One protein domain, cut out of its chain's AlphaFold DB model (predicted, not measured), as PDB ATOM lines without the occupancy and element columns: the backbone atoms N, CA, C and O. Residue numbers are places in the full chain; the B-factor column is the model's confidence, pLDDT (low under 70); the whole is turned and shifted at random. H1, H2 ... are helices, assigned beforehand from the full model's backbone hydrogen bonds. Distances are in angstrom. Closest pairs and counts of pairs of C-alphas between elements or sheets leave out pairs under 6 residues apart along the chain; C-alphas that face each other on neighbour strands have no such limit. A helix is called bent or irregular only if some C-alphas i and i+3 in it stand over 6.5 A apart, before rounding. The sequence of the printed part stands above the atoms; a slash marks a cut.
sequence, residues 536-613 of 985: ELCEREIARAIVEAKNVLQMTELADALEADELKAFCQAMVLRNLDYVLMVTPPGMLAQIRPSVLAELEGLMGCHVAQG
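Overview. This is residues 536 to 613 of the 985 residues of the protein "Ankyrin repeat family protein / regulator of chromosome condensation (RCC1) family protein" of Klebsormidium nitens (UniProt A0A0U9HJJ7). A long, sharply kinked helix, H3, lies in the middle, with H1 and H2 packed on its part before the kink and H2 making a helical hairpin with it. Past the kink the chain turns aside to the small helix H4, far from the middle, and folds back as H5, which comes only just against H3 on the side away from H1. The printed part has 78 residues, with five named helices in the order H1, H2, H3, H4, H5 and no named strand: the class is all helix. The whole is compact, with a radius of gyration of the C-alphas of 12.1 A, and rounded, spanning 32 by 31 by 21 A.

Along the chain. H3, residues 565 to 585, is the longest helix, 24.6 A from first to last C-alpha, beginning with C-alpha 565 at (136.899, 140.301, 157.923). It has a kink of 93 degrees near residue 579 and is irregular: C-alphas 577 and 580 are 8.4 A apart. Before it come H1, residues 536 to 545, 14.1 A long from C-alpha 536 at (131.719, 132.164, 158.491), and H2, residues 552 to 561, 14.0 A long. After it come H4, residues 588 to 591, 5.4 A long, and H5, residues 596 to 611, 22.6 A long, ending with C-alpha 611 at (137.504, 158.213, 172.162).

Arrangement. H3 is the hub, touching H1, H2 and H5. H2 and H3, the hairpin, touch at a shallow tilt of 29 degrees and run opposite ways; their closest C-alphas, those of Ala 559 and Lys 568, are 5.1 A apart. H1 touches H3 at residues 566 to 571 alone, at a shallow tilt of 16 degrees, the same way; the C-alphas of Glu 539 and Leu 567 are closest, at 5.6 A. H5 and H3 only just touch, with 3 pairs of C-alphas within 8 A, and stand about perpendicular at 87 degrees, though the line of H3 is a rough one; the closest C-alphas, those of Leu 576 and Met 606, are 6.7 A apart. H2 and H5 are close but not clearly touching, with the closest C-alphas, those of Glu 557 and Val 598, 6.5 A apart. H4 touches no helix; it is only just apart from H3, at 8.0 A. In H1, H2 and H5 every O i to N i+4 pair is within hydrogen-bond range, in H3 14 of 17 are, and H4 is too short for such a pair.

Size, cuts and confidence. The C-alphas farthest apart, those of Cys 538 and Ala 611, are 32.9 A apart. The printed part has no cut and no long link. The mean pLDDT of the printed part is 85.0, and residues 607 to 613 are under 70.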
ATOM      1  N   GLU A 536     132.084 131.785 157.109       81.81
ATOM      2  CA  GLU A 536     131.719 132.164 158.491       81.81
ATOM      3  C   GLU A 536     131.874 130.991 159.475       81.81
ATOM      4  O   GLU A 536     132.419 131.150 160.566       81.81
ATOM      5  N   LEU A 537     131.439 129.786 159.085       85.06
ATOM      6  CA  LEU A 537     131.579 128.584 159.912       85.06
ATOM      7  C   LEU A 537     133.053 128.216 160.135       85.06
ATOM      8  O   LEU A 537     133.442 127.933 161.267       85.06
ATOM      9  N   CYS A 538     133.887 128.252 159.092       88.38
ATOM     10  CA  CYS A 538     135.323 128.018 159.228       88.38
ATOM     11  C   CYS A 538     136.010 129.105 160.068       88.38
ATOM     12  O   CYS A 538     136.777 128.765 160.964       88.38
ATOM     13  N   GLU A 539     135.716 130.387 159.840       89.75
ATOM     14  CA  GLU A 539     136.268 131.504 160.618       89.75
ATOM     15  C   GLU A 539     135.904 131.405 162.104       89.75
ATOM     16  O   GLU A 539     136.775 131.577 162.959       89.75
ATOM     17  N   ARG A 540     134.659 131.030 162.426       87.00
ATOM     18  CA  ARG A 540     134.200 130.831 163.806       87.00
ATOM     19  C   ARG A 540     134.904 129.667 164.505       87.00
ATOM     20  O   ARG A 540     135.297 129.802 165.663       87.00
ATOM     21  N   GLU A 541     135.099 128.531 163.832       88.88
ATOM     22  CA  GLU A 541     135.840 127.409 164.430       88.88
ATOM     23  C   GLU A 541     137.354 127.700 164.525       88.88
ATOM     24  O   GLU A 541     137.984 127.303 165.505       88.88
ATOM     25  N   ILE A 542     137.941 128.469 163.596       90.00
ATOM     26  CA  ILE A 542     139.325 128.979 163.709       90.00
ATOM     27  C   ILE A 542     139.454 129.904 164.930       90.00
ATOM     28  O   ILE A 542     140.354 129.714 165.753       90.00
ATOM     29  N   ALA A 543     138.535 130.861 165.088       87.38
ATOM     30  CA  ALA A 543     138.476 131.769 166.232       87.38
ATOM     31  C   ALA A 543     138.348 131.024 167.571       87.38
ATOM     32  O   ALA A 543     138.975 131.408 168.556       87.38
ATOM     33  N   ARG A 544     137.584 129.923 167.599       83.38
ATOM     34  CA  ARG A 544     137.377 129.093 168.793       83.38
ATOM     35  C   ARG A 544     138.547 128.158 169.122       83.38
ATOM     36  O   ARG A 544     138.829 127.944 170.297       83.38
ATOM     37  N   ALA A 545     139.167 127.541 168.115       84.81
ATOM     38  CA  ALA A 545     140.086 126.414 168.307       84.81
ATOM     39  C   ALA A 545     141.571 126.740 168.065       84.81
ATOM     40  O   ALA A 545     142.429 125.982 168.517       84.81
ATOM     41  N   ILE A 546     141.883 127.825 167.346       88.31
ATOM     42  CA  ILE A 546     143.249 128.150 166.893       88.31
ATOM     43  C   ILE A 546     143.746 129.488 167.457       88.31
ATOM     44  O   ILE A 546     144.940 129.617 167.745       88.31
ATOM     45  N   VAL A 547     142.870 130.482 167.629       89.06
ATOM     46  CA  VAL A 547     143.274 131.808 168.121       89.06
ATOM     47  C   VAL A 547     143.554 131.773 169.631       89.06
ATOM     48  O   VAL A 547     142.690 131.485 170.453       89.06
ATOM     49  N   GLU A 548     144.786 132.113 170.002       87.25
ATOM     50  CA  GLU A 548     145.267 132.284 171.374       87.25
ATOM     51  C   GLU A 548     145.914 133.668 171.524       87.25
ATOM     52  O   GLU A 548     146.520 134.187 170.587       87.25
ATOM     53  N   ALA A 549     145.940 134.233 172.736       86.56
ATOM     54  CA  ALA A 549     146.594 135.526 172.991       86.56
ATOM     55  C   ALA A 549     148.093 135.570 172.605       86.56
ATOM     56  O   ALA A 549     148.649 136.652 172.434       86.56
ATOM     57  N   LYS A 550     148.748 134.411 172.431       86.50
ATOM     58  CA  LYS A 550     150.138 134.296 171.952       86.50
ATOM     59  C   LYS A 550     150.304 134.399 170.428       86.50
ATOM     60  O   LYS A 550     151.383 134.775 169.984       86.50
ATOM     61  N   ASN A 551     149.277 134.047 169.643       90.25
ATOM     62  CA  ASN A 551     149.320 134.025 168.171       90.25
ATOM     63  C   ASN A 551     148.352 135.024 167.511       90.25
ATOM     64  O   ASN A 551     148.459 135.252 166.311       90.25
ATOM     65  N   VAL A 552     147.451 135.655 168.274       92.19
ATOM     66  CA  VAL A 552     146.377 136.530 167.766       92.19
ATOM     67  C   VAL A 552     146.862 137.652 166.836       92.19
ATOM     68  O   VAL A 552     146.176 137.990 165.876       92.19
ATOM     69  N   LEU A 553     148.071 138.184 167.044       92.06
ATOM     70  CA  LEU A 553     148.672 139.168 166.135       92.06
ATOM     71  C   LEU A 553     148.991 138.564 164.754       92.06
ATOM     72  O   LEU A 553     148.646 139.156 163.734       92.06
ATOM     73  N   GLN A 554     149.563 137.356 164.716       91.19
ATOM     74  CA  GLN A 554     149.809 136.619 163.470       91.19
ATOM     75  C   GLN A 554     148.489 136.187 162.814       91.19
ATOM     76  O   GLN A 554     148.354 136.254 161.598       91.19
ATOM     77  N   MET A 555     147.489 135.798 163.612       93.12
ATOM     78  CA  MET A 555     146.151 135.460 163.113       93.12
ATOM     79  C   MET A 555     145.424 136.679 162.525       93.12
ATOM     80  O   MET A 555     144.733 136.528 161.526       93.12
ATOM     81  N   THR A 556     145.631 137.883 163.073       93.06
ATOM     82  CA  THR A 556     145.116 139.143 162.498       93.06
ATOM     83  C   THR A 556     145.735 139.405 161.121       93.06
ATOM     84  O   THR A 556     145.030 139.746 160.178       93.06
ATOM     85  N   GLU A 557     147.049 139.206 160.989       93.25
ATOM     86  CA  GLU A 557     147.778 139.357 159.726       93.25
ATOM     87  C   GLU A 557     147.397 138.297 158.678       93.25
ATOM     88  O   GLU A 557     147.294 138.628 157.497       93.25
ATOM     89  N   LEU A 558     147.150 137.052 159.097       92.50
ATOM     90  CA  LEU A 558     146.654 135.990 158.220       92.50
ATOM     91  C   LEU A 558     145.198 136.223 157.801       92.50
ATOM     92  O   LEU A 558     144.867 135.989 156.645       92.50
ATOM     93  N   ALA A 559     144.340 136.707 158.702       92.81
ATOM     94  CA  ALA A 559     142.952 137.034 158.384       92.81
ATOM     95  C   ALA A 559     142.861 138.194 157.378       92.81
ATOM     96  O   ALA A 559     142.110 138.111 156.411       92.81
ATOM     97  N   ASP A 560     143.694 139.226 157.546       92.06
ATOM     98  CA  ASP A 560     143.858 140.319 156.581       92.06
ATOM     99  C   ASP A 560     144.338 139.821 155.204       92.06
ATOM    100  O   ASP A 560     143.775 140.197 154.181       92.06
ATOM    101  N   ALA A 561     145.312 138.904 155.164       92.06
ATOM    102  CA  ALA A 561     145.812 138.309 153.920       92.06
ATOM    103  C   ALA A 561     144.852 137.295 153.251       92.06
ATOM    104  O   ALA A 561     145.125 136.847 152.139       92.06
ATOM    105  N   LEU A 562     143.759 136.917 153.923       90.62
ATOM    106  CA  LEU A 562     142.725 135.991 153.438       90.62
ATOM    107  C   LEU A 562     141.354 136.670 153.253       90.62
ATOM    108  O   LEU A 562     140.360 135.980 153.020       90.62
ATOM    109  N   GLU A 563     141.288 138.002 153.385       89.31
ATOM    110  CA  GLU A 563     140.048 138.800 153.329       89.31
ATOM    111  C   GLU A 563     138.968 138.280 154.310       89.31
ATOM    112  O   GLU A 563     137.769 138.278 154.030       89.31
ATOM    113  N   ALA A 564     139.398 137.760 155.462       90.50
ATOM    114  CA  ALA A 564     138.570 137.137 156.493       90.50
ATOM    115  C   ALA A 564     138.143 138.179 157.543       90.50
ATOM    116  O   ALA A 564     138.644 138.191 158.669       90.50
ATOM    117  N   ASP A 565     137.268 139.108 157.143       88.44
ATOM    118  CA  ASP A 565     136.899 140.301 157.923       88.44
ATOM    119  C   ASP A 565     136.374 139.998 159.337       88.44
ATOM    120  O   ASP A 565     136.644 140.749 160.275       88.44
ATOM    121  N   GLU A 566     135.633 138.903 159.516       88.19
ATOM    122  CA  GLU A 566     134.992 138.563 160.793       88.19
ATOM    123  C   GLU A 566     135.995 137.949 161.775       88.19
ATOM    124  O   GLU A 566     136.076 138.376 162.931       88.19
ATOM    125  N   LEU A 567     136.858 137.047 161.295       91.50
ATOM    126  CA  LEU A 567     138.035 136.578 162.023       91.50
ATOM    127  C   LEU A 567     139.017 137.723 162.330       91.50
ATOM    128  O   LEU A 567     139.564 137.777 163.436       91.50
ATOM    129  N   LYS A 568     139.227 138.656 161.391       92.25
ATOM    130  CA  LYS A 568     140.079 139.843 161.572       92.25
ATOM    131  C   LYS A 568     139.533 140.735 162.688       92.25
ATOM    132  O   LYS A 568     140.267 141.024 163.634       92.25
ATOM    133  N   ALA A 569     138.247 141.088 162.645       90.00
ATOM    134  CA  ALA A 569     137.583 141.883 163.678       90.00
ATOM    135  C   ALA A 569     137.601 141.190 165.056       90.00
ATOM    136  O   ALA A 569     137.870 141.839 166.072       90.00
ATOM    137  N   PHE A 570     137.393 139.867 165.104       90.88
ATOM    138  CA  PHE A 570     137.530 139.063 166.324       90.88
ATOM    139  C   PHE A 570     138.950 139.156 166.911       90.88
ATOM    140  O   PHE A 570     139.118 139.453 168.098       90.88
ATOM    141  N   CYS A 571     139.983 138.973 166.083       92.69
ATOM    142  CA  CYS A 571     141.376 139.035 166.528       92.69
ATOM    143  C   CYS A 571     141.764 140.450 166.992       92.69
ATOM    144  O   CYS A 571     142.371 140.601 168.054       92.69
ATOM    145  N   GLN A 572     141.342 141.491 166.269       90.81
ATOM    146  CA  GLN A 572     141.539 142.889 166.662       90.81
ATOM    147  C   GLN A 572     140.877 143.200 168.011       90.81
ATOM    148  O   GLN A 572     141.537 143.730 168.906       90.81
ATOM    149  N   ALA A 573     139.611 142.823 168.214       88.12
ATOM    150  CA  ALA A 573     138.917 143.030 169.486       88.12
ATOM    151  C   ALA A 573     139.610 142.302 170.654       88.12
ATOM    152  O   ALA A 573     139.757 142.868 171.743       88.12
ATOM    153  N   MET A 574     140.096 141.077 170.424       88.38
ATOM    154  CA  MET A 574     140.863 140.313 171.410       88.38
ATOM    155  C   MET A 574     142.207 140.985 171.748       88.38
ATOM    156  O   MET A 574     142.560 141.059 172.927       88.38
ATOM    157  N   VAL A 575     142.931 141.525 170.757       89.75
ATOM    158  CA  VAL A 575     144.163 142.308 170.976       89.75
ATOM    159  C   VAL A 575     143.871 143.563 171.796       89.75
ATOM    160  O   VAL A 575     144.527 143.787 172.810       89.75
ATOM    161  N   LEU A 576     142.869 144.355 171.407       86.06
ATOM    162  CA  LEU A 576     142.565 145.652 172.026       86.06
ATOM    163  C   LEU A 576     142.248 145.544 173.527       86.06
ATOM    164  O   LEU A 576     142.636 146.427 174.292       86.06
ATOM    165  N   ARG A 577     141.586 144.465 173.972       81.94
ATOM    166  CA  ARG A 577     141.260 144.259 175.398       81.94
ATOM    167  C   ARG A 577     142.311 143.497 176.209       81.94
ATOM    168  O   ARG A 577     142.275 143.588 177.434       81.94
ATOM    169  N   ASN A 578     143.243 142.786 175.569       87.25
ATOM    170  CA  ASN A 578     144.272 141.983 176.248       87.25
ATOM    171  C   ASN A 578     145.712 142.430 175.906       87.25
ATOM    172  O   ASN A 578     146.654 141.662 176.101       87.25
ATOM    173  N   LEU A 579     145.908 143.643 175.372       88.75
ATOM    174  CA  LEU A 579     147.174 144.108 174.780       88.75
ATOM    175  C   LEU A 579     148.391 143.957 175.709       88.75
ATOM    176  O   LEU A 579     149.465 143.553 175.265       88.75
ATOM    177  N   ASP A 580     148.230 144.250 177.000       89.69
ATOM    178  CA  ASP A 580     149.288 144.126 178.009       89.69
ATOM    179  C   ASP A 580     149.721 142.673 178.265       89.69
ATOM    180  O   ASP A 580     150.866 142.427 178.648       89.69
ATOM    181  N   TYR A 581     148.817 141.719 178.035       89.62
ATOM    182  CA  TYR A 581     149.079 140.286 178.068       89.62
ATOM    183  C   TYR A 581     149.679 139.796 176.753       89.62
ATOM    184  O   TYR A 581     150.688 139.096 176.778       89.62
ATOM    185  N   VAL A 582     149.112 140.196 175.609       91.00
ATOM    186  CA  VAL A 582     149.613 139.845 174.266       91.00
ATOM    187  C   VAL A 582     151.085 140.253 174.138       91.00
ATOM    188  O   VAL A 582     151.936 139.402 173.897       91.00
ATOM    189  N   LEU A 583     151.424 141.508 174.450       89.31
ATOM    190  CA  LEU A 583     152.808 142.009 174.435       89.31
ATOM    191  C   LEU A 583     153.725 141.385 175.509       89.31
ATOM    192  O   LEU A 583     154.934 141.598 175.474       89.31
ATOM    193  N   MET A 584     153.182 140.626 176.467       89.00
ATOM    194  CA  MET A 584     153.957 139.836 177.431       89.00
ATOM    195  C   MET A 584     154.229 138.405 176.930       89.00
ATOM    196  O   MET A 584     155.276 137.848 177.263       89.00
ATOM    197  N   VAL A 585     153.302 137.795 176.178       87.25
ATOM    198  CA  VAL A 585     153.433 136.408 175.685       87.25
ATOM    199  C   VAL A 585     154.012 136.305 174.270       87.25
ATOM    200  O   VAL A 585     154.639 135.295 173.953       87.25
ATOM    201  N   THR A 586     153.845 137.327 173.428       86.50
ATOM    202  CA  THR A 586     154.442 137.394 172.088       86.50
ATOM    203  C   THR A 586     155.966 137.580 172.193       86.50
ATOM    204  O   THR A 586     156.421 138.520 172.848       86.50
ATOM    205  N   PRO A 587     156.790 136.729 171.548       82.00
ATOM    206  CA  PRO A 587     158.243 136.898 171.537       82.00
ATOM    207  C   PRO A 587     158.671 138.232 170.889       82.00
ATOM    208  O   PRO A 587     158.111 138.584 169.850       82.00
ATOM    209  N   PRO A 588     159.704 138.936 171.402       75.44
ATOM    210  CA  PRO A 588     160.158 140.226 170.865       75.44
ATOM    211  C   PRO A 588     160.337 140.266 169.339       75.44
ATOM    212  O   PRO A 588     159.728 141.094 168.668       75.44
ATOM    213  N   GLY A 589     161.076 139.306 168.771       76.62
ATOM    214  CA  GLY A 589     161.308 139.229 167.324       76.62
ATOM    215  C   GLY A 589     160.087 138.820 166.486       76.62
ATOM    216  O   GLY A 589     160.122 138.969 165.273       76.62
ATOM    217  N   MET A 590     159.002 138.327 167.098       80.19
ATOM    218  CA  MET A 590     157.728 138.093 166.401       80.19
ATOM    219  C   MET A 590     156.941 139.402 166.257       80.19
ATOM    220  O   MET A 590     156.343 139.642 165.213       80.19
ATOM    221  N   LEU A 591     156.987 140.276 167.269       83.00
ATOM    222  CA  LEU A 591     156.337 141.591 167.228       83.00
ATOM    223  C   LEU A 591     156.907 142.480 166.104       83.00
ATOM    224  O   LEU A 591     156.176 143.260 165.502       83.00
ATOM    225  N   ALA A 592     158.197 142.322 165.797       77.19
ATOM    226  CA  ALA A 592     158.900 143.030 164.726       77.19
ATOM    227  C   ALA A 592     158.561 142.544 163.302       77.19
ATOM    228  O   ALA A 592     158.761 143.286 162.341       77.19
ATOM    229  N   GLN A 593     158.077 141.303 163.158       84.69
ATOM    230  CA  GLN A 593     157.810 140.663 161.859       84.69
ATOM    231  C   GLN A 593     156.436 141.016 161.273       84.69
ATOM    232  O   GLN A 593     156.251 140.889 160.065       84.69
ATOM    233  N   ILE A 594     155.495 141.465 162.109       88.00
ATOM    234  CA  ILE A 594     154.131 141.826 161.700       88.00
ATOM    235  C   ILE A 594     154.171 143.022 160.743       88.00
ATOM    236  O   ILE A 594     154.853 144.016 161.023       88.00
ATOM    237  N   ARG A 595     153.403 142.985 159.643       89.12
ATOM    238  CA  ARG A 595     153.286 144.135 158.728       89.12
ATOM    239  C   ARG A 595     152.928 145.428 159.483       89.12
ATOM    240  O   ARG A 595     151.893 145.478 160.152       89.12
ATOM    241  N   PRO A 596     153.691 146.530 159.304       85.38
ATOM    242  CA  PRO A 596     153.393 147.814 159.943       85.38
ATOM    243  C   PRO A 596     151.999 148.380 159.635       85.38
ATOM    244  O   PRO A 596     151.491 149.160 160.433       85.38
ATOM    245  N   SER A 597     151.361 147.979 158.528       88.19
ATOM    246  CA  SER A 597     149.969 148.336 158.220       88.19
ATOM    247  C   SER A 597     148.973 147.749 159.224       88.19
ATOM    248  O   SER A 597     148.090 148.466 159.682       88.19
ATOM    249  N   VAL A 598     149.151 146.485 159.627       89.62
ATOM    250  CA  VAL A 598     148.291 145.807 160.617       89.62
ATOM    251  C   VAL A 598     148.468 146.447 161.997       89.62
ATOM    252  O   VAL A 598     147.498 146.644 162.727       89.62
ATOM    253  N   LEU A 599     149.700 146.842 162.342       89.81
ATOM    254  CA  LEU A 599     149.966 147.602 163.566       89.81
ATOM    255  C   LEU A 599     149.324 148.998 163.514       89.81
ATOM    256  O   LEU A 599     148.658 149.373 164.472       89.81
ATOM    257  N   ALA A 600     149.449 149.736 162.407       87.19
ATOM    258  CA  ALA A 600     148.840 151.060 162.245       87.19
ATOM    259  C   ALA A 600     147.297 151.025 162.269       87.19
ATOM    260  O   ALA A 600     146.668 151.927 162.818       87.19
ATOM    261  N   GLU A 601     146.679 149.967 161.740       88.81
ATOM    262  CA  GLU A 601     145.235 149.735 161.855       88.81
ATOM    263  C   GLU A 601     144.820 149.528 163.322       88.81
ATOM    264  O   GLU A 601     143.874 150.158 163.799       88.81
ATOM    265  N   LEU A 602     145.584 148.734 164.084       89.38
ATOM    266  CA  LEU A 602     145.394 148.573 165.531       89.38
ATOM    267  C   LEU A 602     145.629 149.886 166.314       89.38
ATOM    268  O   LEU A 602     144.915 150.133 167.288       89.38
ATOM    269  N   GLU A 603     146.565 150.755 165.900       89.00
ATOM    270  CA  GLU A 603     146.723 152.110 166.469       89.00
ATOM    271  C   GLU A 603     145.460 152.960 166.247       89.00
ATOM    272  O   GLU A 603     144.944 153.564 167.193       89.00
ATOM    273  N   GLY A 604     144.915 152.962 165.025       85.12
ATOM    274  CA  GLY A 604     143.682 153.679 164.685       85.12
ATOM    275  C   GLY A 604     142.467 153.182 165.474       85.12
ATOM    276  O   GLY A 604     141.712 153.984 166.036       85.12
ATOM    277  N   LEU A 605     142.312 151.860 165.594       84.50
ATOM    278  CA  LEU A 605     141.248 151.238 166.386       84.50
ATOM    279  C   LEU A 605     141.386 151.543 167.886       84.50
ATOM    280  O   LEU A 605     140.381 151.843 168.532       84.50
ATOM    281  N   MET A 606     142.606 151.556 168.444       77.94
ATOM    282  CA  MET A 606     142.834 152.023 169.820       77.94
ATOM    283  C   MET A 606     142.409 153.481 170.010       77.94
ATOM    284  O   MET A 606     141.755 153.792 171.006       77.94
ATOM    285  N   GLY A 607     142.751 154.369 169.070       68.50
ATOM    286  CA  GLY A 607     142.344 155.776 169.111       68.50
ATOM    287  C   GLY A 607     140.822 155.928 169.168       68.50
ATOM    288  O   GLY A 607     140.295 156.604 170.055       68.50
ATOM    289  N   CYS A 608     140.110 155.214 168.293       63.72
ATOM    290  CA  CYS A 608     138.647 155.198 168.267       63.72
ATOM    291  C   CYS A 608     138.044 154.617 169.559       63.72
ATOM    292  O   CYS A 608     137.110 155.193 170.114       63.72
ATOM    293  N   HIS A 609     138.589 153.513 170.081       57.78
ATOM    294  CA  HIS A 609     138.059 152.854 171.281       57.78
ATOM    295  C   HIS A 609     138.268 153.680 172.563       57.78
ATOM    296  O   HIS A 609     137.407 153.697 173.445       57.78
ATOM    297  N   VAL A 610     139.382 154.421 172.650       58.31
ATOM    298  CA  VAL A 610     139.630 155.397 173.727       58.31
ATOM    299  C   VAL A 610     138.680 156.594 173.605       58.31
ATOM    300  O   VAL A 610     138.103 157.003 174.611       58.31
ATOM    301  N   ALA A 611     138.451 157.117 172.395       51.84
ATOM    302  CA  ALA A 611     137.504 158.213 172.162       51.84
ATOM    303  C   ALA A 611     136.043 157.835 172.487       51.84
ATOM    304  O   ALA A 611     135.274 158.680 172.937       51.84
ATOM    305  N   GLN A 612     135.675 156.562 172.324       50.06
ATOM    306  CA  GLN A 612     134.359 156.012 172.684       50.06
ATOM    307  C   GLN A 612     134.200 155.701 174.190       50.06
ATOM    308  O   GLN A 612     133.180 155.150 174.598       50.06
ATOM    309  N   GLY A 613     135.185 156.039 175.031       45.47
ATOM    310  CA  GLY A 613     135.094 155.888 176.489       45.47
ATOM    311  C   GLY A 613     135.233 154.451 177.006       45.47
ATOM    312  O   GLY A 613     134.963 154.201 178.178       45.47
TER     313      GLY A 613